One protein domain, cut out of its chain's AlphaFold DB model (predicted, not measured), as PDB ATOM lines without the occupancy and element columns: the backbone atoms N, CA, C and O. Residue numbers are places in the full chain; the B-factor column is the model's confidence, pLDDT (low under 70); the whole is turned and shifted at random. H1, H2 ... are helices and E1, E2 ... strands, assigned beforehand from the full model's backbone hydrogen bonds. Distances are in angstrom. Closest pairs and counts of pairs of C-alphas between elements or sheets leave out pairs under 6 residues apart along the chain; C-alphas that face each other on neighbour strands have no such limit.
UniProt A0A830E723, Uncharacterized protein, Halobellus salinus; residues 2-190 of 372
ATOM      1  N   THR A   2     215.439 315.484 249.141       92.62
ATOM      2  CA  THR A   2     214.168 315.973 248.585       92.62
ATOM      3  C   THR A   2     213.236 314.793 248.351       92.62
ATOM      4  O   THR A   2     213.579 313.876 247.606       92.62
ATOM      5  N   ARG A   3     212.060 314.805 248.985       95.94
ATOM      6  CA  ARG A   3     211.012 313.805 248.750       95.94
ATOM      7  C   ARG A   3     210.083 314.268 247.640       95.94
ATOM      8  O   ARG A   3     209.682 315.431 247.600       95.94
ATOM      9  N   LEU A   4     209.726 313.333 246.775       96.75
ATOM     10  CA  LEU A   4     208.764 313.496 245.702       96.75
ATOM     11  C   LEU A   4     207.603 312.541 245.974       96.75
ATOM     12  O   LEU A   4     207.827 311.357 246.193       96.75
ATOM     13  N   GLN A   5     206.370 313.034 245.950       97.88
ATOM     14  CA  GLN A   5     205.184 312.185 246.042       97.88
ATOM     15  C   GLN A   5     204.433 312.248 244.718       97.88
ATOM     16  O   GLN A   5     203.863 313.282 244.370       97.88
ATOM     17  N   GLN A   6     204.452 311.148 243.972       97.94
ATOM     18  CA  GLN A   6     203.584 310.936 242.825       97.94
ATOM     19  C   GLN A   6     202.166 310.639 243.306       97.94
ATOM     20  O   GLN A   6     201.964 309.914 244.281       97.94
ATOM     21  N   VAL A   7     201.189 311.195 242.599       98.19
ATOM     22  CA  VAL A   7     199.770 310.975 242.861       98.19
ATOM     23  C   VAL A   7     199.082 310.675 241.540       98.19
ATOM     24  O   VAL A   7     199.179 311.447 240.579       98.19
ATOM     25  N   LEU A   8     198.393 309.540 241.498       98.06
ATOM     26  CA  LEU A   8     197.508 309.161 240.412       98.06
ATOM     27  C   LEU A   8     196.073 309.369 240.876       98.06
ATOM     28  O   LEU A   8     195.601 308.692 241.786       98.06
ATOM     29  N   PHE A   9     195.373 310.296 240.236       98.31
ATOM     30  CA  PHE A   9     193.954 310.513 240.471       98.31
ATOM     31  C   PHE A   9     193.120 309.836 239.393       98.31
ATOM     32  O   PHE A   9     193.453 309.946 238.220       98.31
ATOM     33  N   GLU A  10     192.004 309.212 239.746       98.00
ATOM     34  CA  GLU A  10     190.933 308.904 238.799       98.00
ATOM     35  C   GLU A  10     190.049 310.143 238.610       98.00
ATOM     36  O   GLU A  10     189.634 310.776 239.586       98.00
ATOM     37  N   LEU A  11     189.747 310.495 237.360       97.19
ATOM     38  CA  LEU A  11     188.829 311.581 237.037       97.19
ATOM     39  C   LEU A  11     187.387 311.079 237.179       97.19
ATOM     40  O   LEU A  11     186.906 310.342 236.327       97.19
ATOM     41  N   LYS A  12     186.679 311.480 238.238       97.38
ATOM     42  CA  LYS A  12     185.312 311.003 238.527       97.38
ATOM     43  C   LYS A  12     184.219 311.776 237.802       97.38
ATOM     44  O   LYS A  12     183.143 311.236 237.550       97.38
ATOM     45  N   ALA A  13     184.494 313.024 237.439       96.62
ATOM     46  CA  ALA A  13     183.539 313.887 236.761       96.62
ATOM     47  C   ALA A  13     184.187 314.648 235.598       96.62
ATOM     48  O   ALA A  13     185.393 314.900 235.642       96.62
ATOM     49  N   PRO A  14     183.409 315.071 234.580       96.62
ATOM     50  CA  PRO A  14     183.947 315.810 233.445       96.62
ATOM     51  C   PRO A  14     184.771 317.026 233.876       96.62
ATOM     52  O   PRO A  14     184.400 317.760 234.793       96.62
ATOM     53  N   TYR A  15     185.891 317.259 233.204       96.81
ATOM     54  CA  TYR A  15     186.827 318.334 233.501       96.81
ATOM     55  C   TYR A  15     186.633 319.513 232.546       96.81
ATOM     56  O   TYR A  15     186.795 319.396 231.333       96.81
ATOM     57  N   MET A  16     186.327 320.688 233.098       95.62
ATOM     58  CA  MET A  16     186.219 321.925 232.325       95.62
ATOM     59  C   MET A  16     187.498 322.753 232.479       95.62
ATOM     60  O   MET A  16     187.645 323.536 233.420       95.62
ATOM     61  N   GLY A  17     188.441 322.582 231.562       92.31
ATOM     62  CA  GLY A  17     189.720 323.282 231.599       92.31
ATOM     63  C   GLY A  17     190.539 323.052 230.339       92.31
ATOM     64  O   GLY A  17     190.000 323.051 229.237       92.31
ATOM     65  N   HIS A  18     191.854 322.907 230.490       90.19
ATOM     66  CA  HIS A  18     192.733 322.680 229.350       90.19
ATOM     67  C   HIS A  18     192.658 321.216 228.885       90.19
ATOM     68  O   HIS A  18     192.860 320.312 229.684       90.19
ATOM     69  N   ALA A  19     192.404 320.970 227.598       85.06
ATOM     70  CA  ALA A  19     192.100 319.624 227.091       85.06
ATOM     71  C   ALA A  19     193.241 318.597 227.243       85.06
ATOM     72  O   ALA A  19     192.984 317.404 227.256       85.06
ATOM     73  N   TYR A  20     194.493 319.054 227.350       85.62
ATOM     74  CA  TYR A  20     195.667 318.167 227.352       85.62
ATOM     75  C   TYR A  20     196.325 317.985 228.722       85.62
ATOM     76  O   TYR A  20     197.173 317.114 228.885       85.62
ATOM     77  N   TYR A  21     195.997 318.829 229.702       92.56
ATOM     78  CA  TYR A  21     196.637 318.784 231.017       92.56
ATOM     79  C   TYR A  21     195.806 319.527 232.061       92.56
ATOM     80  O   TYR A  21     195.070 320.460 231.742       92.56
ATOM     81  N   VAL A  22     196.009 319.200 233.333       96.00
ATOM     82  CA  VAL A  22     195.517 320.011 234.451       96.00
ATOM     83  C   VAL A  22     196.620 320.996 234.859       96.00
ATOM     84  O   VAL A  22     197.719 320.562 235.202       96.00
ATOM     85  N   PRO A  23     196.395 322.325 234.829       94.56
ATOM     86  CA  PRO A  23     197.423 323.285 235.226       94.56
ATOM     87  C   PRO A  23     197.906 323.035 236.659       94.56
ATOM     88  O   PRO A  23     197.074 322.874 237.555       94.56
ATOM     89  N   GLY A  24     199.220 323.084 236.903       95.81
ATOM     90  CA  GLY A  24     199.768 322.873 238.252       95.81
ATOM     91  C   GLY A  24     199.209 323.865 239.272       95.81
ATOM     92  O   GLY A  24     198.844 323.491 240.381       95.81
ATOM     93  N   HIS A  25     198.971 325.111 238.854       94.69
ATOM     94  CA  HIS A  25     198.274 326.113 239.655       94.69
ATOM     95  C   HIS A  25     196.860 325.672 240.097       94.69
ATOM     96  O   HIS A  25     196.426 326.003 241.200       94.69
ATOM     97  N   ALA A  26     196.113 324.938 239.264       95.19
ATOM     98  CA  ALA A  26     194.778 324.455 239.621       95.19
ATOM     99  C   ALA A  26     194.846 323.362 240.697       95.19
ATOM    100  O   ALA A  26     194.101 323.443 241.674       95.19
ATOM    101  N   LEU A  27     195.772 322.408 240.546       97.50
ATOM    102  CA  LEU A  27     196.044 321.361 241.540       97.50
ATOM    103  C   LEU A  27     196.549 321.969 242.853       97.50
ATOM    104  O   LEU A  27     195.989 321.699 243.913       97.50
ATOM    105  N   TYR A  28     197.520 322.882 242.774       96.94
ATOM    106  CA  TYR A  28     198.042 323.614 243.924       96.94
ATOM    107  C   TYR A  28     196.928 324.299 244.718       96.94
ATOM    108  O   TYR A  28     196.852 324.128 245.927       96.94
ATOM    109  N   ASN A  29     196.018 325.037 244.071       94.94
ATOM    110  CA  ASN A  29     194.935 325.707 244.803       94.94
ATOM    111  C   ASN A  29     193.886 324.749 245.366       94.94
ATOM    112  O   ASN A  29     193.182 325.128 246.302       94.94
ATOM    113  N   ALA A  30     193.721 323.567 244.777       96.06
ATOM    114  CA  ALA A  30     192.830 322.556 245.325       96.06
ATOM    115  C   ALA A  30     193.418 321.970 246.621       96.06
ATOM    116  O   ALA A  30     192.710 321.903 247.623       96.06
ATOM    117  N   LEU A  31     194.723 321.677 246.629       97.06
ATOM    118  CA  LEU A  31     195.457 321.172 247.794       97.06
ATOM    119  C   LEU A  31     195.652 322.236 248.881       97.06
ATOM    120  O   LEU A  31     195.367 321.996 250.048       97.06
ATOM    121  N   ALA A  32     196.039 323.456 248.504       94.62
ATOM    122  CA  ALA A  32     196.307 324.573 249.416       94.62
ATOM    123  C   ALA A  32     195.104 324.997 250.280       94.62
ATOM    124  O   ALA A  32     195.267 325.784 251.207       94.62
ATOM    125  N   ARG A  33     193.891 324.538 249.953       94.19
ATOM    126  CA  ARG A  33     192.669 324.772 250.743       94.19
ATOM    127  C   ARG A  33     192.454 323.743 251.851       94.19
ATOM    128  O   ARG A  33     191.547 323.925 252.653       94.19
ATOM    129  N   ARG A  34     193.223 322.657 251.834       97.00
ATOM    130  CA  ARG A  34     193.058 321.491 252.706       97.00
ATOM    131  C   ARG A  34     194.221 321.283 253.666       97.00
ATOM    132  O   ARG A  34     194.108 320.482 254.578       97.00
ATOM    133  N   VAL A  35     195.307 322.020 253.468       97.12
ATOM    134  CA  VAL A  35     196.505 321.975 254.303       97.12
ATOM    135  C   VAL A  35     196.647 323.263 255.108       97.12
ATOM    136  O   VAL A  35     196.044 324.286 254.768       97.12
ATOM    137  N   ASP A  36     197.456 323.217 256.163       96.38
ATOM    138  CA  ASP A  36     197.792 324.401 256.951       96.38
ATOM    139  C   ASP A  36     198.667 325.404 256.176       96.38
ATOM    140  O   ASP A  36     199.180 325.129 255.087       96.38
ATOM    141  N   ASP A  37     198.831 326.606 256.734       95.81
ATOM    142  CA  ASP A  37     199.570 327.684 256.073       95.81
ATOM    143  C   ASP A  37     201.058 327.361 255.872       95.81
ATOM    144  O   ASP A  37     201.639 327.785 254.870       95.81
ATOM    145  N   ALA A  38     201.673 326.600 256.784       95.25
ATOM    146  CA  ALA A  38     203.082 326.221 256.695       95.25
ATOM    147  C   ALA A  38     203.314 325.237 255.538       95.25
ATOM    148  O   ALA A  38     204.131 325.486 254.648       95.25
ATOM    149  N   THR A  39     202.519 324.169 255.491       96.12
ATOM    150  CA  THR A  39     202.497 323.182 254.409       96.12
ATOM    151  C   THR A  39     202.169 323.850 253.091       96.12
ATOM    152  O   THR A  39     202.877 323.667 252.102       96.12
ATOM    153  N   ARG A  40     201.133 324.699 253.079       95.62
ATOM    154  CA  ARG A  40     200.756 325.479 251.906       95.62
ATOM    155  C   ARG A  40     201.959 326.227 251.362       95.62
ATOM    156  O   ARG A  40     202.172 326.148 250.157       95.62
ATOM    157  N   GLN A  41     202.702 326.949 252.209       94.06
ATOM    158  CA  GLN A  41     203.868 327.759 251.837       94.06
ATOM    159  C   GLN A  41     205.023 326.951 251.248       94.06
ATOM    160  O   GLN A  41     205.627 327.426 250.289       94.06
ATOM    161  N   ALA A  42     205.270 325.753 251.768       95.56
ATOM    162  CA  ALA A  42     206.356 324.885 251.326       95.56
ATOM    163  C   ALA A  42     206.010 324.014 250.105       95.56
ATOM    164  O   ALA A  42     206.915 323.464 249.485       95.56
ATOM    165  N   LEU A  43     204.723 323.841 249.774       96.38
ATOM    166  CA  LEU A  43     204.265 322.893 248.755       96.38
ATOM    167  C   LEU A  43     204.457 323.409 247.325       96.38
ATOM    168  O   LEU A  43     203.962 324.484 246.974       96.38
ATOM    169  N   HIS A  44     205.034 322.561 246.472       97.50
ATOM    170  CA  HIS A  44     205.155 322.742 245.026       97.50
ATOM    171  C   HIS A  44     204.439 321.620 244.276       97.50
ATOM    172  O   HIS A  44     204.625 320.443 244.579       97.50
ATOM    173  N   VAL A  45     203.674 321.963 243.238       97.81
ATOM    174  CA  VAL A  45     202.803 321.002 242.537       97.81
ATOM    175  C   VAL A  45     203.060 321.025 241.034       97.81
ATOM    176  O   VAL A  45     203.068 322.094 240.425       97.81
ATOM    177  N   SER A  46     203.273 319.853 240.428       97.50
ATOM    178  CA  SER A  46     203.462 319.719 238.979       97.50
ATOM    179  C   SER A  46     202.170 319.987 238.205       97.50
ATOM    180  O   SER A  46     201.073 320.010 238.765       97.50
ATOM    181  N   HIS A  47     202.270 320.111 236.882       95.56
ATOM    182  CA  HIS A  47     201.090 319.931 236.035       95.56
ATOM    183  C   HIS A  47     200.533 318.506 236.187       95.56
ATOM    184  O   HIS A  47     201.278 317.565 236.459       95.56
ATOM    185  N   GLY A  48     199.229 318.338 235.997       96.56
ATOM    186  CA  GLY A  48     198.599 317.031 235.845       96.56
ATOM    187  C   GLY A  48     198.617 316.601 234.383       96.56
ATOM    188  O   GLY A  48     198.220 317.387 233.526       96.56
ATOM    189  N   VAL A  49     199.066 315.383 234.093       95.31
ATOM    190  CA  VAL A  49     198.993 314.769 232.759       95.31
ATOM    191  C   VAL A  49     197.831 313.790 232.757       95.31
ATOM    192  O   VAL A  49     197.717 312.971 233.668       95.31
ATOM    193  N   PHE A  50     196.945 313.914 231.771       94.94
ATOM    194  CA  PHE A  50     195.837 312.982 231.602       94.94
ATOM    195  C   PHE A  50     196.353 311.652 231.072       94.94
ATOM    196  O   PHE A  50     197.088 311.660 230.098       94.94
ATOM    197  N   LEU A  51     195.940 310.537 231.671       94.19
ATOM    198  CA  LEU A  51     196.332 309.191 231.260       94.19
ATOM    199  C   LEU A  51     195.088 308.337 230.994       94.19
ATOM    200  O   LEU A  51     194.194 308.302 231.845       94.19
ATOM    201  N   PRO A  52     195.016 307.604 229.875       93.56
ATOM    202  CA  PRO A  52     193.991 306.587 229.691       93.56
ATOM    203  C   PRO A  52     194.305 305.348 230.544       93.56
ATOM    204  O   PRO A  52     195.446 304.889 230.595       93.56
ATOM    205  N   GLY A  53     193.287 304.758 231.174       92.69
ATOM    206  CA  GLY A  53     193.378 303.504 231.930       92.69
ATOM    207  C   GLY A  53     193.560 302.273 231.034       92.69
ATOM    208  O   GLY A  53     192.667 301.425 230.938       92.69
ATOM    209  N   GLU A  54     194.704 302.189 230.362       91.56
ATOM    210  CA  GLU A  54     195.037 301.194 229.340       91.56
ATOM    211  C   GLU A  54     196.253 300.337 229.708       91.56
ATOM    212  O   GLU A  54     196.969 300.597 230.674       91.56
ATOM    213  N   TRP A  55     196.454 299.273 228.930       88.75
ATOM    214  CA  TRP A  55     197.670 298.466 228.993       88.75
ATOM    215  C   TRP A  55     198.847 299.197 228.359       88.75
ATOM    216  O   TRP A  55     198.687 299.887 227.346       88.75
ATOM    217  N   ALA A  56     200.012 299.009 228.963       88.75
ATOM    218  CA  ALA A  56     201.224 299.721 228.635       88.75
ATOM    219  C   ALA A  56     202.428 298.781 228.532       88.75
ATOM    220  O   ALA A  56     202.517 297.749 229.203       88.75
ATOM    221  N   GLU A  57     203.381 299.194 227.711       91.56
ATOM    222  CA  GLU A  57     204.719 298.624 227.596       91.56
ATOM    223  C   GLU A  57     205.748 299.749 227.624       91.56
ATOM    224  O   GLU A  57     205.440 300.898 227.295       91.56
ATOM    225  N   TYR A  58     206.977 299.432 228.010       89.88
ATOM    226  CA  TYR A  58     208.051 300.412 227.974       89.88
ATOM    227  C   TYR A  58     208.292 300.894 226.534       89.88
ATOM    228  O   TYR A  58     208.422 300.074 225.626       89.88
ATOM    229  N   PRO A  59     208.338 302.213 226.276       87.62
ATOM    230  CA  PRO A  59     208.631 302.708 224.933       87.62
ATOM    231  C   PRO A  59     210.076 302.368 224.548       87.62
ATOM    232  O   PRO A  59     210.928 302.372 225.421       87.62
ATOM    233  N   ASP A  60     210.398 302.230 223.259       82.06
ATOM    234  CA  ASP A  60     211.762 301.872 222.780       82.06
ATOM    235  C   ASP A  60     212.882 302.814 223.226       82.06
ATOM    236  O   ASP A  60     214.067 302.524 223.134       82.06
ATOM    237  N   THR A  61     212.505 303.996 223.692       77.25
ATOM    238  CA  THR A  61     213.439 304.980 224.240       77.25
ATOM    239  C   THR A  61     213.842 304.684 225.681       77.25
ATOM    240  O   THR A  61     214.756 305.318 226.213       77.25
ATOM    241  N   HIS A  62     213.092 303.810 226.346       86.50
ATOM    242  CA  HIS A  62     213.307 303.391 227.717       86.50
ATOM    243  C   HIS A  62     214.440 302.361 227.774       86.50
ATOM    244  O   HIS A  62     214.598 301.612 226.816       86.50
ATOM    245  N   PRO A  63     215.270 302.354 228.832       81.81
ATOM    246  CA  PRO A  63     216.289 301.316 228.993       81.81
ATOM    247  C   PRO A  63     215.681 299.918 229.170       81.81
ATOM    248  O   PRO A  63     216.234 298.953 228.653       81.81
ATOM    249  N   ASP A  64     214.553 299.825 229.872       86.25
ATOM    250  CA  ASP A  64     213.870 298.555 230.115       86.25
ATOM    251  C   ASP A  64     212.879 298.205 229.007       86.25
ATOM    252  O   ASP A  64     212.286 299.081 228.373       86.25
ATOM    253  N   GLU A  65     212.666 296.905 228.825       86.69
ATOM    254  CA  GLU A  65     211.732 296.339 227.858       86.69
ATOM    255  C   GLU A  65     210.574 295.613 228.557       86.69
ATOM    256  O   GLU A  65     210.631 295.262 229.736       86.69
ATOM    257  N   GLY A  66     209.509 295.338 227.805       87.75
ATOM    258  CA  GLY A  66     208.379 294.542 228.276       87.75
ATOM    259  C   GLY A  66     207.208 295.367 228.804       87.75
ATOM    260  O   GLY A  66     207.016 296.530 228.440       87.75
ATOM    261  N   SER A  67     206.360 294.720 229.607       87.12
ATOM    262  CA  SER A  67     205.077 295.282 230.033       87.12
ATOM    263  C   SER A  67     205.212 296.182 231.257       87.12
ATOM    264  O   SER A  67     205.747 295.772 232.279       87.12
ATOM    265  N   LEU A  68     204.603 297.366 231.170       85.69
ATOM    266  CA  LEU A  68     204.321 298.259 232.300       85.69
ATOM    267  C   LEU A  68     203.018 297.881 233.025       85.69
ATOM    268  O   LEU A  68     202.570 298.570 233.940       85.69
ATOM    269  N   GLY A  69     202.370 296.801 232.589       86.50
ATOM    270  CA  GLY A  69     201.078 296.377 233.089       86.50
ATOM    271  C   GLY A  69     199.945 297.300 232.646       86.50
ATOM    272  O   GLY A  69     199.991 297.956 231.603       86.50
ATOM    273  N   LYS A  70     198.864 297.294 233.423       83.94
ATOM    274  CA  LYS A  70     197.689 298.120 233.166       83.94
ATOM    275  C   LYS A  70     197.775 299.373 234.020       83.94
ATOM    276  O   LYS A  70     197.624 299.288 235.232       83.94
ATOM    277  N   LEU A  71     197.898 300.538 233.393       84.25
ATOM    278  CA  LEU A  71     198.003 301.832 234.077       84.25
ATOM    279  C   LEU A  71     196.643 302.356 234.576       84.25
ATOM    280  O   LEU A  71     196.409 303.558 234.673       84.25
ATOM    281  N   SER A  72     195.713 301.447 234.882       76.19
ATOM    282  CA  SER A  72     194.433 301.787 235.497       76.19
ATOM    283  C   SER A  72     194.555 301.673 237.011       76.19
ATOM    284  O   SER A  72     194.404 300.583 237.559       76.19
ATOM    285  N   GLY A  73     194.793 302.803 237.669       77.31
ATOM    286  CA  GLY A  73     194.744 302.900 239.125       77.31
ATOM    287  C   GLY A  73     195.965 302.372 239.876       77.31
ATOM    288  O   GLY A  73     195.839 302.098 241.061       77.31
ATOM    289  N   SER A  74     197.122 302.254 239.222       90.56
ATOM    290  CA  SER A  74     198.404 302.023 239.895       90.56
ATOM    291  C   SER A  74     199.536 302.791 239.215       90.56
ATOM    292  O   SER A  74     199.543 302.948 237.990       90.56
ATOM    293  N   LEU A  75     200.492 303.264 240.007       93.69
ATOM    294  CA  LEU A  75     201.736 303.871 239.548       93.69
ATOM    295  C   LEU A  75     202.786 302.776 239.289       93.69
ATOM    296  O   LEU A  75     202.872 301.831 240.070       93.69
ATOM    297  N   PRO A  76     203.587 302.880 238.213       91.81
ATOM    298  CA  PRO A  76     204.746 302.015 238.039       91.81
ATOM    299  C   PRO A  76     205.801 302.319 239.111       91.81
ATOM    300  O   PRO A  76     205.845 303.419 239.674       91.81
ATOM    301  N   GLU A  77     206.670 301.344 239.363       90.81
ATOM    302  CA  GLU A  77     207.873 301.563 240.162       90.81
ATOM    303  C   GLU A  77     208.781 302.600 239.483       90.81
ATOM    304  O   GLU A  77     208.763 302.780 238.263       90.81
ATOM    305  N   VAL A  78     209.532 303.340 240.297       94.44
ATOM    306  CA  VAL A  78     210.416 304.409 239.831       94.44
ATOM    307  C   VAL A  78     211.769 304.227 240.494       94.44
ATOM    308  O   VAL A  78     211.938 304.572 241.664       94.44
ATOM    309  N   GLU A  79     212.731 303.724 239.730       94.44
ATOM    310  CA  GLU A  79     214.097 303.471 240.201       94.44
ATOM    311  C   GLU A  79     215.108 304.404 239.524       94.44
ATOM    312  O   GLU A  79     216.144 304.753 240.090       94.44
ATOM    313  N   SER A  80     214.788 304.876 238.319       95.38
ATOM    314  CA  SER A  80     215.651 305.727 237.514       95.38
ATOM    315  C   SER A  80     215.007 307.066 237.160       95.38
ATOM    316  O   SER A  80     213.790 307.278 237.199       95.38
ATOM    317  N   TYR A  81     215.848 307.996 236.716       95.44
ATOM    318  CA  TYR A  81     215.401 309.246 236.118       95.44
ATOM    319  C   TYR A  81     214.505 309.038 234.880       95.44
ATOM    320  O   TYR A  81     213.650 309.876 234.587       95.44
ATOM    321  N   ALA A  82     214.685 307.943 234.131       92.12
ATOM    322  CA  ALA A  82     213.872 307.656 232.951       92.12
ATOM    323  C   ALA A  82     212.434 307.272 233.335       92.12
ATOM    324  O   ALA A  82     211.497 307.813 232.731       92.12
ATOM    325  N   ASP A  83     212.280 306.445 234.375       93.50
ATOM    326  CA  ASP A  83     210.985 305.991 234.899       93.50
ATOM    327  C   ASP A  83     210.112 307.166 235.326       93.50
ATOM    328  O   ASP A  83     208.915 307.222 235.029       93.50
ATOM    329  N   TRP A  84     210.741 308.174 235.945       94.94
ATOM    330  CA  TRP A  84     210.064 309.378 236.421       94.94
ATOM    331  C   TRP A  84     209.210 310.051 235.337       94.94
ATOM    332  O   TRP A  84     208.150 310.607 235.630       94.94
ATOM    333  N   PHE A  85     209.650 309.987 234.075       92.44
ATOM    334  CA  PHE A  85     208.984 310.639 232.949       92.44
ATOM    335  C   PHE A  85     208.085 309.720 232.107       92.44
ATOM    336  O   PHE A  85     207.501 310.212 231.135       92.44
ATOM    337  N   LEU A  86     207.930 308.435 232.448       90.44
ATOM    338  CA  LEU A  86     207.083 307.490 231.699       90.44
ATOM    339  C   LEU A  86     205.644 307.997 231.552       90.44
ATOM    340  O   LEU A  86     205.120 308.112 230.443       90.44
ATOM    341  N   LEU A  87     205.036 308.380 232.675       91.69
ATOM    342  CA  LEU A  87     203.658 308.872 232.741       91.69
ATOM    343  C   LEU A  87     203.535 310.387 232.532       91.69
ATOM    344  O   LEU A  87     202.460 310.960 232.668       91.69
ATOM    345  N   ARG A  88     204.639 311.064 232.211       91.12
ATOM    346  CA  ARG A  88     204.675 312.529 232.059       91.12
ATOM    347  C   ARG A  88     204.682 312.977 230.604       91.12
ATOM    348  O   ARG A  88     204.588 314.172 230.339       91.12
ATOM    349  N   ASN A  89     204.795 312.036 229.667       86.69
ATOM    350  CA  ASN A  89     204.765 312.325 228.243       86.69
ATOM    351  C   ASN A  89     203.322 312.258 227.700       86.69
ATOM    352  O   ASN A  89     202.774 311.157 227.625       86.69
ATOM    353  N   PRO A  90     202.733 313.383 227.245       82.44
ATOM    354  CA  PRO A  90     201.351 313.424 226.758       82.44
ATOM    355  C   PRO A  90     201.123 312.650 225.448       82.44
ATOM    356  O   PRO A  90     199.983 312.469 225.033       82.44
ATOM    357  N   THR A  91     202.173 312.186 224.758       83.81
ATOM    358  CA  THR A  91     202.007 311.295 223.594       83.81
ATOM    359  C   THR A  91     201.764 309.833 223.988       83.81
ATOM    360  O   THR A  91     201.491 309.006 223.113       83.81
ATOM    361  N   HIS A  92     201.873 309.518 225.287       88.00
ATOM    362  CA  HIS A  92     201.753 308.181 225.872       88.00
ATOM    363  C   HIS A  92     202.476 307.116 225.047       88.00
ATOM    364  O   HIS A  92     201.843 306.162 224.589       88.00
ATOM    365  N   PRO A  93     203.797 307.258 224.806       86.19
ATOM    366  CA  PRO A  93     204.548 306.375 223.908       86.19
ATOM    367  C   PRO A  93     204.477 304.901 224.338       86.19
ATOM    368  O   PRO A  93     204.654 304.026 223.503       86.19
ATOM    369  N   TRP A  94     204.117 304.649 225.597       89.06
ATOM    370  CA  TRP A  94     203.881 303.346 226.205       89.06
ATOM    371  C   TRP A  94     202.567 302.645 225.811       89.06
ATOM    372  O   TRP A  94     202.396 301.472 226.131       89.06
ATOM    373  N   LEU A  95     201.613 303.320 225.155       89.31
ATOM    374  CA  LEU A  95     200.398 302.664 224.651       89.31
ATOM    375  C   LEU A  95     200.760 301.588 223.618       89.31
ATOM    376  O   LEU A  95     201.524 301.861 222.693       89.31
ATOM    377  N   LEU A  96     200.156 300.403 223.753       87.81
ATOM    378  CA  LEU A  96     200.335 299.293 222.810       87.81
ATOM    379  C   LEU A  96     199.930 299.688 221.383       87.81
ATOM    380  O   LEU A  96     198.912 300.352 221.193       87.81
ATOM    381  N   ASP A  97     200.611 299.151 220.371       82.31
ATOM    382  CA  ASP A  97     200.279 299.404 218.956       82.31
ATOM    383  C   ASP A  97     198.876 298.908 218.563       82.31
ATOM    384  O   ASP A  97     198.245 299.426 217.642       82.31
ATOM    385  N   SER A  98     198.337 297.940 219.311       82.62
ATOM    386  CA  SER A  98     196.947 297.478 219.184       82.62
ATOM    387  C   SER A  98     195.905 298.474 219.726       82.62
ATOM    388  O   SER A  98     194.704 298.179 219.745       82.62
ATOM    389  N   ARG A  99     196.339 299.641 220.216       84.19
ATOM    390  CA  ARG A  99     195.507 300.737 220.720       84.19
ATOM    391  C   ARG A  99     195.774 301.975 219.863       84.19
ATOM    392  O   ARG A  99     196.757 302.674 220.097       84.19
ATOM    393  N   PRO A 100     194.908 302.277 218.877       81.12
ATOM    394  CA  PRO A 100     195.066 303.459 218.037       81.12
ATOM    395  C   PRO A 100     195.198 304.722 218.892       81.12
ATOM    396  O   PRO A 100     194.265 305.094 219.609       81.12
ATOM    397  N   ARG A 101     196.366 305.370 218.831       82.19
ATOM    398  CA  ARG A 101     196.702 306.515 219.691       82.19
ATOM    399  C   ARG A 101     195.704 307.652 219.527       82.19
ATOM    400  O   ARG A 101     195.275 308.207 220.526       82.19
ATOM    401  N   ASP A 102     195.250 307.924 218.309       79.38
ATOM    402  CA  ASP A 102     194.286 309.001 218.049       79.38
ATOM    403  C   ASP A 102     192.974 308.832 218.828       79.38
ATOM    404  O   ASP A 102     192.355 309.821 219.216       79.38
ATOM    405  N   ALA A 103     192.581 307.586 219.111       83.50
ATOM    406  CA  ALA A 103     191.349 307.272 219.825       83.50
ATOM    407  C   ALA A 103     191.574 307.019 221.328       83.50
ATOM    408  O   ALA A 103     190.714 307.332 222.143       83.50
ATOM    409  N   HIS A 104     192.724 306.456 221.713       87.12
ATOM    410  CA  HIS A 104     193.038 306.128 223.110       87.12
ATOM    411  C   HIS A 104     193.791 307.233 223.857       87.12
ATOM    412  O   HIS A 104     193.840 307.204 225.080       87.12
ATOM    413  N   ASN A 105     194.366 308.206 223.149       86.38
ATOM    414  CA  ASN A 105     195.126 309.319 223.718       86.38
ATOM    415  C   ASN A 105     194.325 310.636 223.771       86.38
ATOM    416  O   ASN A 105     194.883 311.713 223.969       86.38
ATOM    417  N   THR A 106     193.010 310.585 223.569       86.94
ATOM    418  CA  THR A 106     192.158 311.776 223.608       86.94
ATOM    419  C   THR A 106     190.880 311.507 224.395       86.94
ATOM    420  O   THR A 106     190.237 310.467 224.255       86.94
ATOM    421  N   GLN A 107     190.530 312.444 225.279       91.38
ATOM    422  CA  GLN A 107     189.275 312.397 226.022       91.38
ATOM    423  C   GLN A 107     188.106 312.722 225.095       91.38
ATOM    424  O   GLN A 107     188.193 313.652 224.288       91.38
ATOM    425  N   ASP A 108     186.981 312.033 225.283       92.12
ATOM    426  CA  ASP A 108     185.721 312.447 224.672       92.12
ATOM    427  C   ASP A 108     185.344 313.855 225.164       92.12
ATOM    428  O   ASP A 108     185.524 314.195 226.336       92.12
ATOM    429  N   LEU A 109     184.796 314.686 224.279       92.81
ATOM    430  CA  LEU A 109     184.276 316.003 224.646       92.81
ATOM    431  C   LEU A 109     182.765 315.929 224.851       92.81
ATOM    432  O   LEU A 109     182.034 315.367 224.038       92.81
ATOM    433  N   GLN A 110     182.293 316.534 225.935       93.50
ATOM    434  CA  GLN A 110     180.885 316.591 226.308       93.50
ATOM    435  C   GLN A 110     180.413 318.041 226.383       93.50
ATOM    436  O   GLN A 110     181.130 318.918 226.876       93.50
ATOM    437  N   GLU A 111     179.190 318.287 225.912       93.94
ATOM    438  CA  GLU A 111     178.567 319.606 225.955       93.94
ATOM    439  C   GLU A 111     177.567 319.716 227.114       93.94
ATOM    440  O   GLU A 111     176.655 318.904 227.262       93.94
ATOM    441  N   PHE A 112     177.717 320.765 227.921       91.50
ATOM    442  CA  PHE A 112     176.868 321.086 229.064       91.50
ATOM    443  C   PHE A 112     176.418 322.544 228.982       91.50
ATOM    444  O   PHE A 112     177.158 323.457 229.354       91.50
ATOM    445  N   GLY A 113     175.199 322.779 228.487       87.19
ATOM    446  CA  GLY A 113     174.618 324.125 228.412       87.19
ATOM    447  C   GLY A 113     175.492 325.124 227.640       87.19
ATOM    448  O   GLY A 113     175.743 326.223 228.136       87.19
ATOM    449  N   GLY A 114     176.008 324.720 226.472       87.75
ATOM    450  CA  GLY A 114     176.893 325.535 225.630       87.75
ATOM    451  C   GLY A 114     178.352 325.594 226.094       87.75
ATOM    452  O   GLY A 114     179.129 326.401 225.585       87.75
ATOM    453  N   ARG A 115     178.741 324.780 227.082       89.06
ATOM    454  CA  ARG A 115     180.126 324.659 227.558       89.06
ATOM    455  C   ARG A 115     180.678 323.290 227.206       89.06
ATOM    456  O   ARG A 115     179.954 322.309 227.294       89.06
ATOM    457  N   VAL A 116     181.964 323.224 226.893       93.44
ATOM    458  CA  VAL A 116     182.651 321.965 226.580       93.44
ATOM    459  C   VAL A 116     183.477 321.516 227.783       93.44
ATOM    460  O   VAL A 116     184.184 322.325 228.388       93.44
ATOM    461  N   ALA A 117     183.387 320.234 228.128       95.38
ATOM    462  CA  ALA A 117     184.206 319.580 229.142       95.38
ATOM    463  C   ALA A 117     184.788 318.272 228.592       95.38
ATOM    464  O   ALA A 117     184.158 317.606 227.775       95.38
ATOM    465  N   ALA A 118     185.982 317.907 229.049       95.38
ATOM    466  CA  ALA A 118     186.586 316.614 228.762       95.38
ATOM    467  C   ALA A 118     185.966 315.541 229.668       95.38
ATOM    468  O   ALA A 118     185.832 315.752 230.875       95.38
ATOM    469  N   ALA A 119     185.550 314.416 229.101       95.19
ATOM    470  CA  ALA A 119     184.882 313.340 229.817       95.19
ATOM    471  C   ALA A 119     185.826 312.610 230.788       95.19
ATOM    472  O   ALA A 119     187.040 312.541 230.582       95.19
ATOM    473  N   SER A 120     185.245 312.022 231.835       94.88
ATOM    474  CA  SER A 120     185.935 311.123 232.770       94.88
ATOM    475  C   SER A 120     186.244 309.745 232.181       94.88
ATOM    476  O   SER A 120     187.151 309.066 232.650       94.88
ATOM    477  N   GLU A 121     185.537 309.337 231.128       93.94
ATOM    478  CA  GLU A 121     185.769 308.080 230.420       93.94
ATOM    479  C   GLU A 121     185.637 308.267 228.907       93.94
ATOM    480  O   GLU A 121     184.811 309.060 228.453       93.94
ATOM    481  N   THR A 122     186.415 307.504 228.137       92.12
ATOM    482  CA  THR A 122     186.236 307.354 226.685       92.12
ATOM    483  C   THR A 122     185.491 306.060 226.394       92.12
ATOM    484  O   THR A 122     185.795 305.006 226.966       92.12
ATOM    485  N   ARG A 123     184.509 306.121 225.492       89.50
ATOM    486  CA  ARG A 123     183.644 304.985 225.147       89.50
ATOM    487  C   ARG A 123     183.898 304.494 223.726       89.50
ATOM    488  O   ARG A 123     183.584 305.167 222.754       89.50
ATOM    489  N   PHE A 124     184.350 303.252 223.606       87.12
ATOM    490  CA  PHE A 124     184.578 302.586 222.327       87.12
ATOM    491  C   PHE A 124     183.419 301.650 222.003       87.12
ATOM    492  O   PHE A 124     183.171 300.681 222.730       87.12
ATOM    493  N   ALA A 125     182.722 301.924 220.904       83.62
ATOM    494  CA  ALA A 125     181.731 301.008 220.357       83.62
ATOM    495  C   ALA A 125     182.420 299.816 219.678       83.62
ATOM    496  O   ALA A 125     183.485 299.947 219.074       83.62
ATOM    497  N   ARG A 126     181.794 298.645 219.769       75.62
ATOM    498  CA  ARG A 126     182.166 297.439 219.025       75.62
ATOM    499  C   ARG A 126     181.046 297.072 218.047       75.62
ATOM    500  O   ARG A 126     179.906 297.489 218.273       75.62
ATOM    501  N   PRO A 127     181.339 296.293 216.988       79.56
ATOM    502  CA  PRO A 127     180.316 295.797 216.074       79.56
ATOM    503  C   PRO A 127     179.146 295.136 216.826       79.56
ATOM    504  O   PRO A 127     179.367 294.494 217.861       79.56
ATOM    505  N   PRO A 128     177.899 295.298 216.353       75.75
ATOM    506  CA  PRO A 128     176.700 294.878 217.081       75.75
ATOM    507  C   PRO A 128     176.609 293.362 217.316       75.75
ATOM    508  O   PRO A 128     175.905 292.921 218.232       75.75
ATOM    509  N   GLU A 129     177.337 292.567 216.539       82.38
ATOM    510  CA  GLU A 129     177.455 291.113 216.660       82.38
ATOM    511  C   GLU A 129     178.390 290.701 217.810       82.38
ATOM    512  O   GLU A 129     178.317 289.580 218.305       82.38
ATOM    513  N   THR A 130     179.251 291.611 218.282       78.69
ATOM    514  CA  THR A 130     180.233 291.334 219.338       78.69
ATOM    515  C   THR A 130     179.597 291.451 220.728       78.69
ATOM    516  O   THR A 130     178.959 292.453 221.065       78.69
ATOM    517  N   ARG A 131     179.805 290.443 221.586       71.44
ATOM    518  CA  ARG A 131     179.433 290.508 223.012       71.44
ATOM    519  C   ARG A 131     180.215 291.634 223.706       71.44
ATOM    520  O   ARG A 131     181.381 291.857 223.401       71.44
ATOM    521  N   ASN A 132     179.590 292.326 224.663       70.50
ATOM    522  CA  ASN A 132     180.120 293.559 225.270       70.50
ATOM    523  C   ASN A 132     180.350 294.649 224.210       70.50
ATOM    524  O   ASN A 132     181.475 295.070 223.952       70.50
ATOM    525  N   ARG A 133     179.245 295.099 223.601       76.38
ATOM    526  CA  ARG A 133     179.179 296.074 222.492       76.38
ATOM    527  C   ARG A 133     179.843 297.426 222.772       76.38
ATOM    528  O   ARG A 133     179.955 298.250 221.871       76.38
ATOM    529  N   GLN A 134     180.259 297.667 224.009       81.69
ATOM    530  CA  GLN A 134     180.901 298.892 224.431       81.69
ATOM    531  C   GLN A 134     182.013 298.586 225.429       81.69
ATOM    532  O   GLN A 134     181.858 297.752 226.323       81.69
ATOM    533  N   ARG A 135     183.133 299.287 225.274       86.62
ATOM    534  CA  ARG A 135     184.242 299.307 226.222       86.62
ATOM    535  C   ARG A 135     184.427 300.739 226.711       86.62
ATOM    536  O   ARG A 135     184.593 301.631 225.886       86.62
ATOM    537  N   SER A 136     184.441 300.937 228.024       89.06
ATOM    538  CA  SER A 136     184.830 302.213 228.630       89.06
ATOM    539  C   SER A 136     186.285 302.165 229.088       89.06
ATOM    540  O   SER A 136     186.745 301.148 229.612       89.06
ATOM    541  N   VAL A 137     186.994 303.272 228.901       92.31
ATOM    542  CA  VAL A 137     188.344 303.511 229.413       92.31
ATOM    543  C   VAL A 137     188.267 304.718 230.332       92.31
ATOM    544  O   VAL A 137     187.900 305.798 229.878       92.31
ATOM    545  N   GLN A 138     188.578 304.528 231.613       95.00
ATOM    546  CA  GLN A 138     188.602 305.621 232.587       95.00
ATOM    547  C   GLN A 138     189.831 306.498 232.363       95.00
ATOM    548  O   GLN A 138     190.892 305.995 231.982       95.00
ATOM    549  N   TRP A 139     189.686 307.790 232.621       95.56
ATOM    550  CA  TRP A 139     190.784 308.742 232.591       95.56
ATOM    551  C   TRP A 139     191.328 308.998 233.983       95.56
ATOM    552  O   TRP A 139     190.596 309.110 234.966       95.56
ATOM    553  N   TYR A 140     192.641 309.143 234.035       96.38
ATOM    554  CA  TYR A 140     193.389 309.457 235.232       96.38
ATOM    555  C   TYR A 140     194.160 310.760 235.043       96.38
ATOM    556  O   TYR A 140     194.369 311.220 233.922       96.38
ATOM    557  N   VAL A 141     194.597 311.357 236.145       97.00
ATOM    558  CA  VAL A 141     195.491 312.512 236.173       97.00
ATOM    559  C   VAL A 141     196.707 312.143 237.006       97.00
ATOM    560  O   VAL A 141     196.594 311.942 238.212       97.00
ATOM    561  N   HIS A 142     197.876 312.086 236.372       97.06
ATOM    562  CA  HIS A 142     199.153 311.945 237.069       97.06
ATOM    563  C   HIS A 142     199.755 313.308 237.363       97.06
ATOM    564  O   HIS A 142     200.001 314.111 236.455       97.06
ATOM    565  N   CYS A 143     200.058 313.562 238.626       97.44
ATOM    566  CA  CYS A 143     200.895 314.677 239.038       97.44
ATOM    567  C   CYS A 143     201.865 314.232 240.130       97.44
ATOM    568  O   CYS A 143     201.867 313.084 240.571       97.44
ATOM    569  N   TYR A 144     202.716 315.151 240.557       97.81
ATOM    570  CA  TYR A 144     203.537 314.954 241.732       97.81
ATOM    571  C   TYR A 144     203.714 316.255 242.496       97.81
ATOM    572  O   TYR A 144     203.610 317.366 241.955       97.81
ATOM    573  N   VAL A 145     204.012 316.093 243.776       97.75
ATOM    574  CA  VAL A 145     204.304 317.180 244.694       97.75
ATOM    575  C   VAL A 145     205.685 317.002 245.305       97.75
ATOM    576  O   VAL A 145     206.182 315.888 245.455       97.75
ATOM    577  N   HIS A 146     206.307 318.123 245.636       96.94
ATOM    578  CA  HIS A 146     207.480 318.175 246.499       96.94
ATOM    579  C   HIS A 146     207.329 319.356 247.450       96.94
ATOM    580  O   HIS A 146     206.470 320.221 247.243       96.94
ATOM    581  N   ALA A 147     208.147 319.388 248.489       95.25
ATOM    582  CA  ALA A 147     208.150 320.487 249.433       95.25
ATOM    583  C   ALA A 147     209.574 320.899 249.789       95.25
ATOM    584  O   ALA A 147     210.480 320.067 249.803       95.25
ATOM    585  N   ASP A 148     209.740 322.178 250.120       91.31
ATOM    586  CA  ASP A 148     211.022 322.717 250.590       91.31
ATOM    587  C   ASP A 148     211.437 322.102 251.940       91.31
ATOM    588  O   ASP A 148     212.623 322.003 252.260       91.31
ATOM    589  N   HIS A 149     210.453 321.653 252.729       88.62
ATOM    590  CA  HIS A 149     210.660 320.977 254.004       88.62
ATOM    591  C   HIS A 149     210.371 319.472 253.895       88.62
ATOM    592  O   HIS A 149     209.286 319.092 253.450       88.62
ATOM    593  N   PRO A 150     211.294 318.600 254.345       82.44
ATOM    594  CA  PRO A 150     211.159 317.149 254.191       82.44
ATOM    595  C   PRO A 150     210.006 316.549 255.008       82.44
ATOM    596  O   PRO A 150     209.510 315.482 254.651       82.44
ATOM    597  N   ASP A 151     209.566 317.237 256.064       88.88
ATOM    598  CA  ASP A 151     208.512 316.776 256.979       88.88
ATOM    599  C   ASP A 151     207.092 317.045 256.458       88.88
ATOM    600  O   ASP A 151     206.121 316.583 257.047       88.88
ATOM    601  N   VAL A 152     206.961 317.782 255.350       94.50
ATOM    602  CA  VAL A 152     205.662 318.062 254.716       94.50
ATOM    603  C   VAL A 152     205.130 316.847 253.955       94.50
ATOM    604  O   VAL A 152     203.920 316.704 253.805       94.50
ATOM    605  N   LEU A 153     206.019 315.987 253.446       95.88
ATOM    606  CA  LEU A 153     205.639 314.833 252.637       95.88
ATOM    607  C   LEU A 153     205.888 313.500 253.357       95.88
ATOM    608  O   LEU A 153     206.933 313.335 254.001       95.88
ATOM    609  N   PRO A 154     204.998 312.508 253.156       97.19
ATOM    610  CA  PRO A 154     203.849 312.522 252.235       97.19
ATOM    611  C   PRO A 154     202.631 313.298 252.754       97.19
ATOM    612  O   PRO A 154     202.359 313.305 253.951       97.19
ATOM    613  N   LEU A 155     201.868 313.887 251.828       97.62
ATOM    614  CA  LEU A 155     200.489 314.283 252.098       97.62
ATOM    615  C   LEU A 155     199.643 313.022 252.268       97.62
ATOM    616  O   LEU A 155     199.781 312.066 251.497       97.62
ATOM    617  N   ASP A 156     198.766 313.036 253.263       97.06
ATOM    618  CA  ASP A 156     197.832 311.950 253.518       97.06
ATOM    619  C   ASP A 156     196.761 311.846 252.415       97.06
ATOM    620  O   ASP A 156     196.444 312.812 251.713       97.06
ATOM    621  N   THR A 157     196.198 310.647 252.256       96.94
ATOM    622  CA  THR A 157     195.155 310.388 251.259       96.94
ATOM    623  C   THR A 157     193.921 311.258 251.484       96.94
ATOM    624  O   THR A 157     193.365 311.728 250.501       96.94
ATOM    625  N   ASP A 158     193.530 311.555 252.727       96.88
ATOM    626  CA  ASP A 158     192.337 312.367 253.018       96.88
ATOM    627  C   ASP A 158     192.507 313.825 252.534       96.88
ATOM    628  O   ASP A 158     191.571 314.451 252.028       96.88
ATOM    629  N   THR A 159     193.725 314.361 252.607       97.56
ATOM    630  CA  THR A 159     194.107 315.664 252.053       97.56
ATOM    631  C   THR A 159     194.014 315.657 250.527       97.56
ATOM    632  O   THR A 159     193.520 316.621 249.926       97.56
ATOM    633  N   LEU A 160     194.474 314.578 249.892       98.06
ATOM    634  CA  LEU A 160     194.521 314.426 248.437       98.06
ATOM    635  C   LEU A 160     193.148 314.085 247.821       98.06
ATOM    636  O   LEU A 160     192.849 314.538 246.719       98.06
ATOM    637  N   ASP A 161     192.306 313.315 248.508       98.06
ATOM    638  CA  ASP A 161     191.136 312.652 247.927       98.06
ATOM    639  C   ASP A 161     189.892 313.542 247.798       98.06
ATOM    640  O   ASP A 161     189.523 314.299 248.694       98.06
ATOM    641  N   GLY A 162     189.211 313.486 246.655       96.94
ATOM    642  CA  GLY A 162     188.022 314.299 246.392       96.94
ATOM    643  C   GLY A 162     188.329 315.770 246.091       96.94
ATOM    644  O   GLY A 162     187.455 316.632 246.247       96.94
ATOM    645  N   ILE A 163     189.570 316.118 245.723       97.50
ATOM    646  CA  ILE A 163     189.872 317.478 245.256       97.50
ATOM    647  C   ILE A 163     189.133 317.774 243.944       97.50
ATOM    648  O   ILE A 163     188.844 316.886 243.146       97.50
ATOM    649  N   GLN A 164     188.856 319.056 243.698       96.75
ATOM    650  CA  GLN A 164     188.203 319.507 242.468       96.75
ATOM    651  C   GLN A 164     189.043 320.546 241.727       96.75
ATOM    652  O   GLN A 164     189.452 321.576 242.287       96.75
ATOM    653  N   VAL A 165     189.233 320.317 240.429       96.19
ATOM    654  CA  VAL A 165     190.037 321.157 239.534       96.19
ATOM    655  C   VAL A 165     189.234 321.660 238.335       96.19
ATOM    656  O   VAL A 165     188.192 321.126 237.981       96.19
ATOM    657  N   GLY A 166     189.725 322.721 237.691       93.94
ATOM    658  CA  GLY A 166     189.057 323.327 236.536       93.94
ATOM    659  C   GLY A 166     187.959 324.327 236.909       93.94
ATOM    660  O   GLY A 166     187.875 324.821 238.039       93.94
ATOM    661  N   ALA A 167     187.160 324.693 235.913       91.81
ATOM    662  CA  ALA A 167     186.004 325.568 236.043       91.81
ATOM    663  C   ALA A 167     184.753 324.785 236.474       91.81
ATOM    664  O   ALA A 167     184.740 323.560 236.470       91.81
ATOM    665  N   ALA A 168     183.696 325.508 236.859       92.06
ATOM    666  CA  ALA A 168     182.392 324.938 237.217       92.06
ATOM    667  C   ALA A 168     182.419 323.856 238.325       92.06
ATOM    668  O   ALA A 168     181.504 323.045 238.419       92.06
ATOM    669  N   ARG A 169     183.426 323.877 239.210       92.75
ATOM    670  CA  ARG A 169     183.572 322.937 240.344       92.75
ATOM    671  C   ARG A 169     182.342 322.885 241.253       92.75
ATOM    672  O   ARG A 169     181.924 321.823 241.691       92.75
ATOM    673  N   ASN A 170     181.685 324.028 241.450       90.62
ATOM    674  CA  ASN A 170     180.433 324.145 242.203       90.62
ATOM    675  C   ASN A 170     179.222 323.464 241.527       90.62
ATOM    676  O   ASN A 170     178.148 323.426 242.118       90.62
ATOM    677  N   TYR A 171     179.387 322.961 240.303       90.81
ATOM    678  CA  TYR A 171     178.410 322.161 239.564       90.81
ATOM    679  C   TYR A 171     178.857 320.695 239.405       90.81
ATOM    680  O   TYR A 171     178.304 319.987 238.572       90.81
ATOM    681  N   GLY A 172     179.859 320.247 240.173       92.12
ATOM    682  CA  GLY A 172     180.328 318.856 240.174       92.12
ATOM    683  C   GLY A 172     181.380 318.518 239.116       92.12
ATOM    684  O   GLY A 172     181.633 317.346 238.886       92.12
ATOM    685  N   PHE A 173     181.999 319.505 238.457       96.06
ATOM    686  CA  PHE A 173     183.042 319.256 237.451       96.06
ATOM    687  C   PHE A 173     184.428 319.055 238.079       96.06
ATOM    688  O   PHE A 173     184.778 319.705 239.067       96.06
ATOM    689  N   GLY A 174     185.236 318.215 237.426       97.00
ATOM    690  CA  GLY A 174     186.664 318.037 237.688       97.00
ATOM    691  C   GLY A 174     186.990 317.413 239.040       97.00
ATOM    692  O   GLY A 174     188.019 317.753 239.622       97.00
ATOM    693  N   GLU A 175     186.104 316.558 239.549       98.06
ATOM    694  CA  GLU A 175     186.330 315.757 240.751       98.06
ATOM    695  C   GLU A 175     187.389 314.679 240.507       98.06
ATOM    696  O   GLU A 175     187.349 313.972 239.497       98.06
ATOM    697  N   LEU A 176     188.331 314.580 241.442       98.25
ATOM    698  CA  LEU A 176     189.453 313.655 241.420       98.25
ATOM    699  C   LEU A 176     189.436 312.792 242.683       98.25
ATOM    700  O   LEU A 176     189.369 313.330 243.786       98.25
ATOM    701  N   THR A 177     189.567 311.478 242.520       98.00
ATOM    702  CA  THR A 177     189.745 310.521 243.627       98.00
ATOM    703  C   THR A 177     191.141 309.929 243.554       98.00
ATOM    704  O   THR A 177     191.608 309.626 242.459       98.00
ATOM    705  N   VAL A 178     191.826 309.760 244.681       98.19
ATOM    706  CA  VAL A 178     193.139 309.106 244.713       98.19
ATOM    707  C   VAL A 178     192.972 307.651 244.294       98.19
ATOM    708  O   VAL A 178     192.236 306.893 244.918       98.19
ATOM    709  N   ALA A 179     193.659 307.269 243.222       97.62
ATOM    710  CA  ALA A 179     193.754 305.886 242.789       97.62
ATOM    711  C   ALA A 179     195.018 305.225 243.349       97.62
ATOM    712  O   ALA A 179     194.950 304.091 243.805       97.62
ATOM    713  N   ASP A 180     196.143 305.948 243.346       97.56
ATOM    714  CA  ASP A 180     197.408 305.463 243.896       97.56
ATOM    715  C   ASP A 180     198.366 306.616 244.248       97.56
ATOM    716  O   ASP A 180     198.255 307.727 243.715       97.56
ATOM    717  N   THR A 181     199.328 306.351 245.133       97.56
ATOM    718  CA  THR A 181     200.400 307.281 245.503       97.56
ATOM    719  C   THR A 181     201.724 306.552 245.670       97.56
ATOM    720  O   THR A 181     201.769 305.505 246.304       97.56
ATOM    721  N   ASN A 182     202.814 307.162 245.210       96.38
ATOM    722  CA  ASN A 182     204.164 306.639 245.401       96.38
ATOM    723  C   ASN A 182     205.087 307.746 245.923       96.38
ATOM    724  O   ASN A 182     205.040 308.874 245.428       96.38
ATOM    725  N   VAL A 183     205.918 307.446 246.920       96.75
ATOM    726  CA  VAL A 183     206.890 308.389 247.484       96.75
ATOM    727  C   VAL A 183     208.284 307.922 247.123       96.75
ATOM    728  O   VAL A 183     208.695 306.829 247.492       96.75
ATOM    729  N   VAL A 184     209.028 308.795 246.457       95.56
ATOM    730  CA  VAL A 184     210.384 308.528 245.993       95.56
ATOM    731  C   VAL A 184     211.294 309.617 246.528       95.56
ATOM    732  O   VAL A 184     210.953 310.804 246.500       95.56
ATOM    733  N   ALA A 185     212.462 309.240 247.030       95.19
ATOM    734  CA  ALA A 185     213.473 310.227 247.344       95.19
ATOM    735  C   ALA A 185     214.276 310.543 246.081       95.19
ATOM    736  O   ALA A 185     214.783 309.648 245.413       95.19
ATOM    737  N   LEU A 186     214.418 311.826 245.753       95.19
ATOM    738  CA  LEU A 186     215.137 312.252 244.549       95.19
ATOM    739  C   LEU A 186     216.597 311.768 244.548       95.19
ATOM    740  O   LEU A 186     217.185 311.557 243.491       95.19
ATOM    741  N   ASP A 187     217.195 311.608 245.727       94.38
ATOM    742  CA  ASP A 187     218.570 311.131 245.897       94.38
ATOM    743  C   ASP A 187     218.728 309.626 245.635       94.38
ATOM    744  O   ASP A 187     219.838 309.210 245.319       94.38
ATOM    745  N   ASP A 188     217.634 308.859 245.660       95.12
ATOM    746  CA  ASP A 188     217.641 307.408 245.431       95.12
ATOM    747  C   ASP A 188     217.464 307.041 243.946       95.12
ATOM    748  O   ASP A 188     217.720 305.904 243.562       95.12
ATOM    749  N   LEU A 189     217.052 307.992 243.097       96.50
ATOM    750  CA  LEU A 189     216.932 307.760 241.655       96.50
ATOM    751  C   LEU A 189     218.311 307.556 241.015       96.50
ATOM    752  O   LEU A 189     219.204 308.387 241.203       96.50
ATOM    753  N   SER A 190     218.452 306.526 240.178       96.38
ATOM    754  CA  SER A 190     219.625 306.375 239.306       96.38
ATOM    755  C   SER A 190     219.613 307.420 238.182       96.38
ATOM    756  O   SER A 190     218.596 307.663 237.522       96.38
TER     757      SER A 190
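Overview. This is residues 2 to 190 of the 372 residues of an uncharacterized protein of Halobellus salinus (UniProt A0A830E723). A strongly twisted sheet is built along one long strand, E9, with E1 and E8 on one side of it, E2 and E3 on the other, and E10 next to E1; H1 and H5 are over one face. The hairpin of E8 and E9 reaches out as an arm whose tip, residues 127 to 132, sticks out, and two small hairpins, E4 with E5 and E6 with E7, are away from E9. The printed part has 189 residues with five named helices and ten named strands: along the chain come E1, then H1 and H2, then E2 to E5, then H3 and H4, then E6 to E9, then H5 and last E10; each pair of neighbour strands is antiparallel. The class is mixed, with under half of the residues, 88, in named elements; the whole is compact, with a radius of gyration of the C-alphas of 17.2 A, and flat, spanning 58 by 46 by 23 A.

Arrangement. Start at E1, residues 3 to 11: antiparallel to it are E9, residues 134 to 147, on one side, with N 7 and O 143 2.9 A apart, and E10, residues 175 to 185, on the other side, with N 6 and O 182 2.8 A apart. H1, residues 24 to 31, is on this sheet at a height of 5.3 A, and its Gly 24 has its C-alpha 5.6 A from that of Val 45 in E2, residues 43 to 45. H2, residues 37 to 42, only grazes the sheet. E2 runs on into E3, residues 48 to 52, at 44 degrees; look across to E9 for N 44 and O 146, 2.9 A, and N 49 and O 142, 2.8 A. E4, residues 55 to 57, and E5, residues 67 to 70, form a hairpin, with N 56 and O 69 2.8 A apart. H3, residues 81 to 84, is not on the branched sheet; H4, residues 101 to 104, only grazes it. E6, residues 109 to 112, and E7, residues 115 to 118, form a hairpin, with N 110 and O 117 2.8 A apart. E7 runs on into E8, residues 121 to 125, at 82 degrees, and E8 and E9 form a hairpin, with N 122 and O 137 2.9 A apart. H5, residues 157 to 160, is on the same face as H1, at a height of 8.9 A. In H1 and H2 every O i to N i+4 pair is within hydrogen-bond range; H3, H4 and H5 are too short for one.

Along the chain. Find C-alpha 3 at (211.012, 313.805, 248.750), where E1 begins its 25.2 A. From C-alpha 134 at (180.901, 298.892, 224.431), E9 runs 42.8 A. E10 spans 28.5 A, bends by 63 degrees at residue 179 and ends at C-alpha 185, (213.473, 310.227, 247.344).

Size, cuts and confidence. The C-alphas farthest apart, those of Ala 38 and Glu 129, are 59.1 A apart. The printed part has no cut; the long links are E1 to H1, H3 to H4 and H5 to E10. The mean pLDDT of the printed part is 91.8, and no printed residue is under 70.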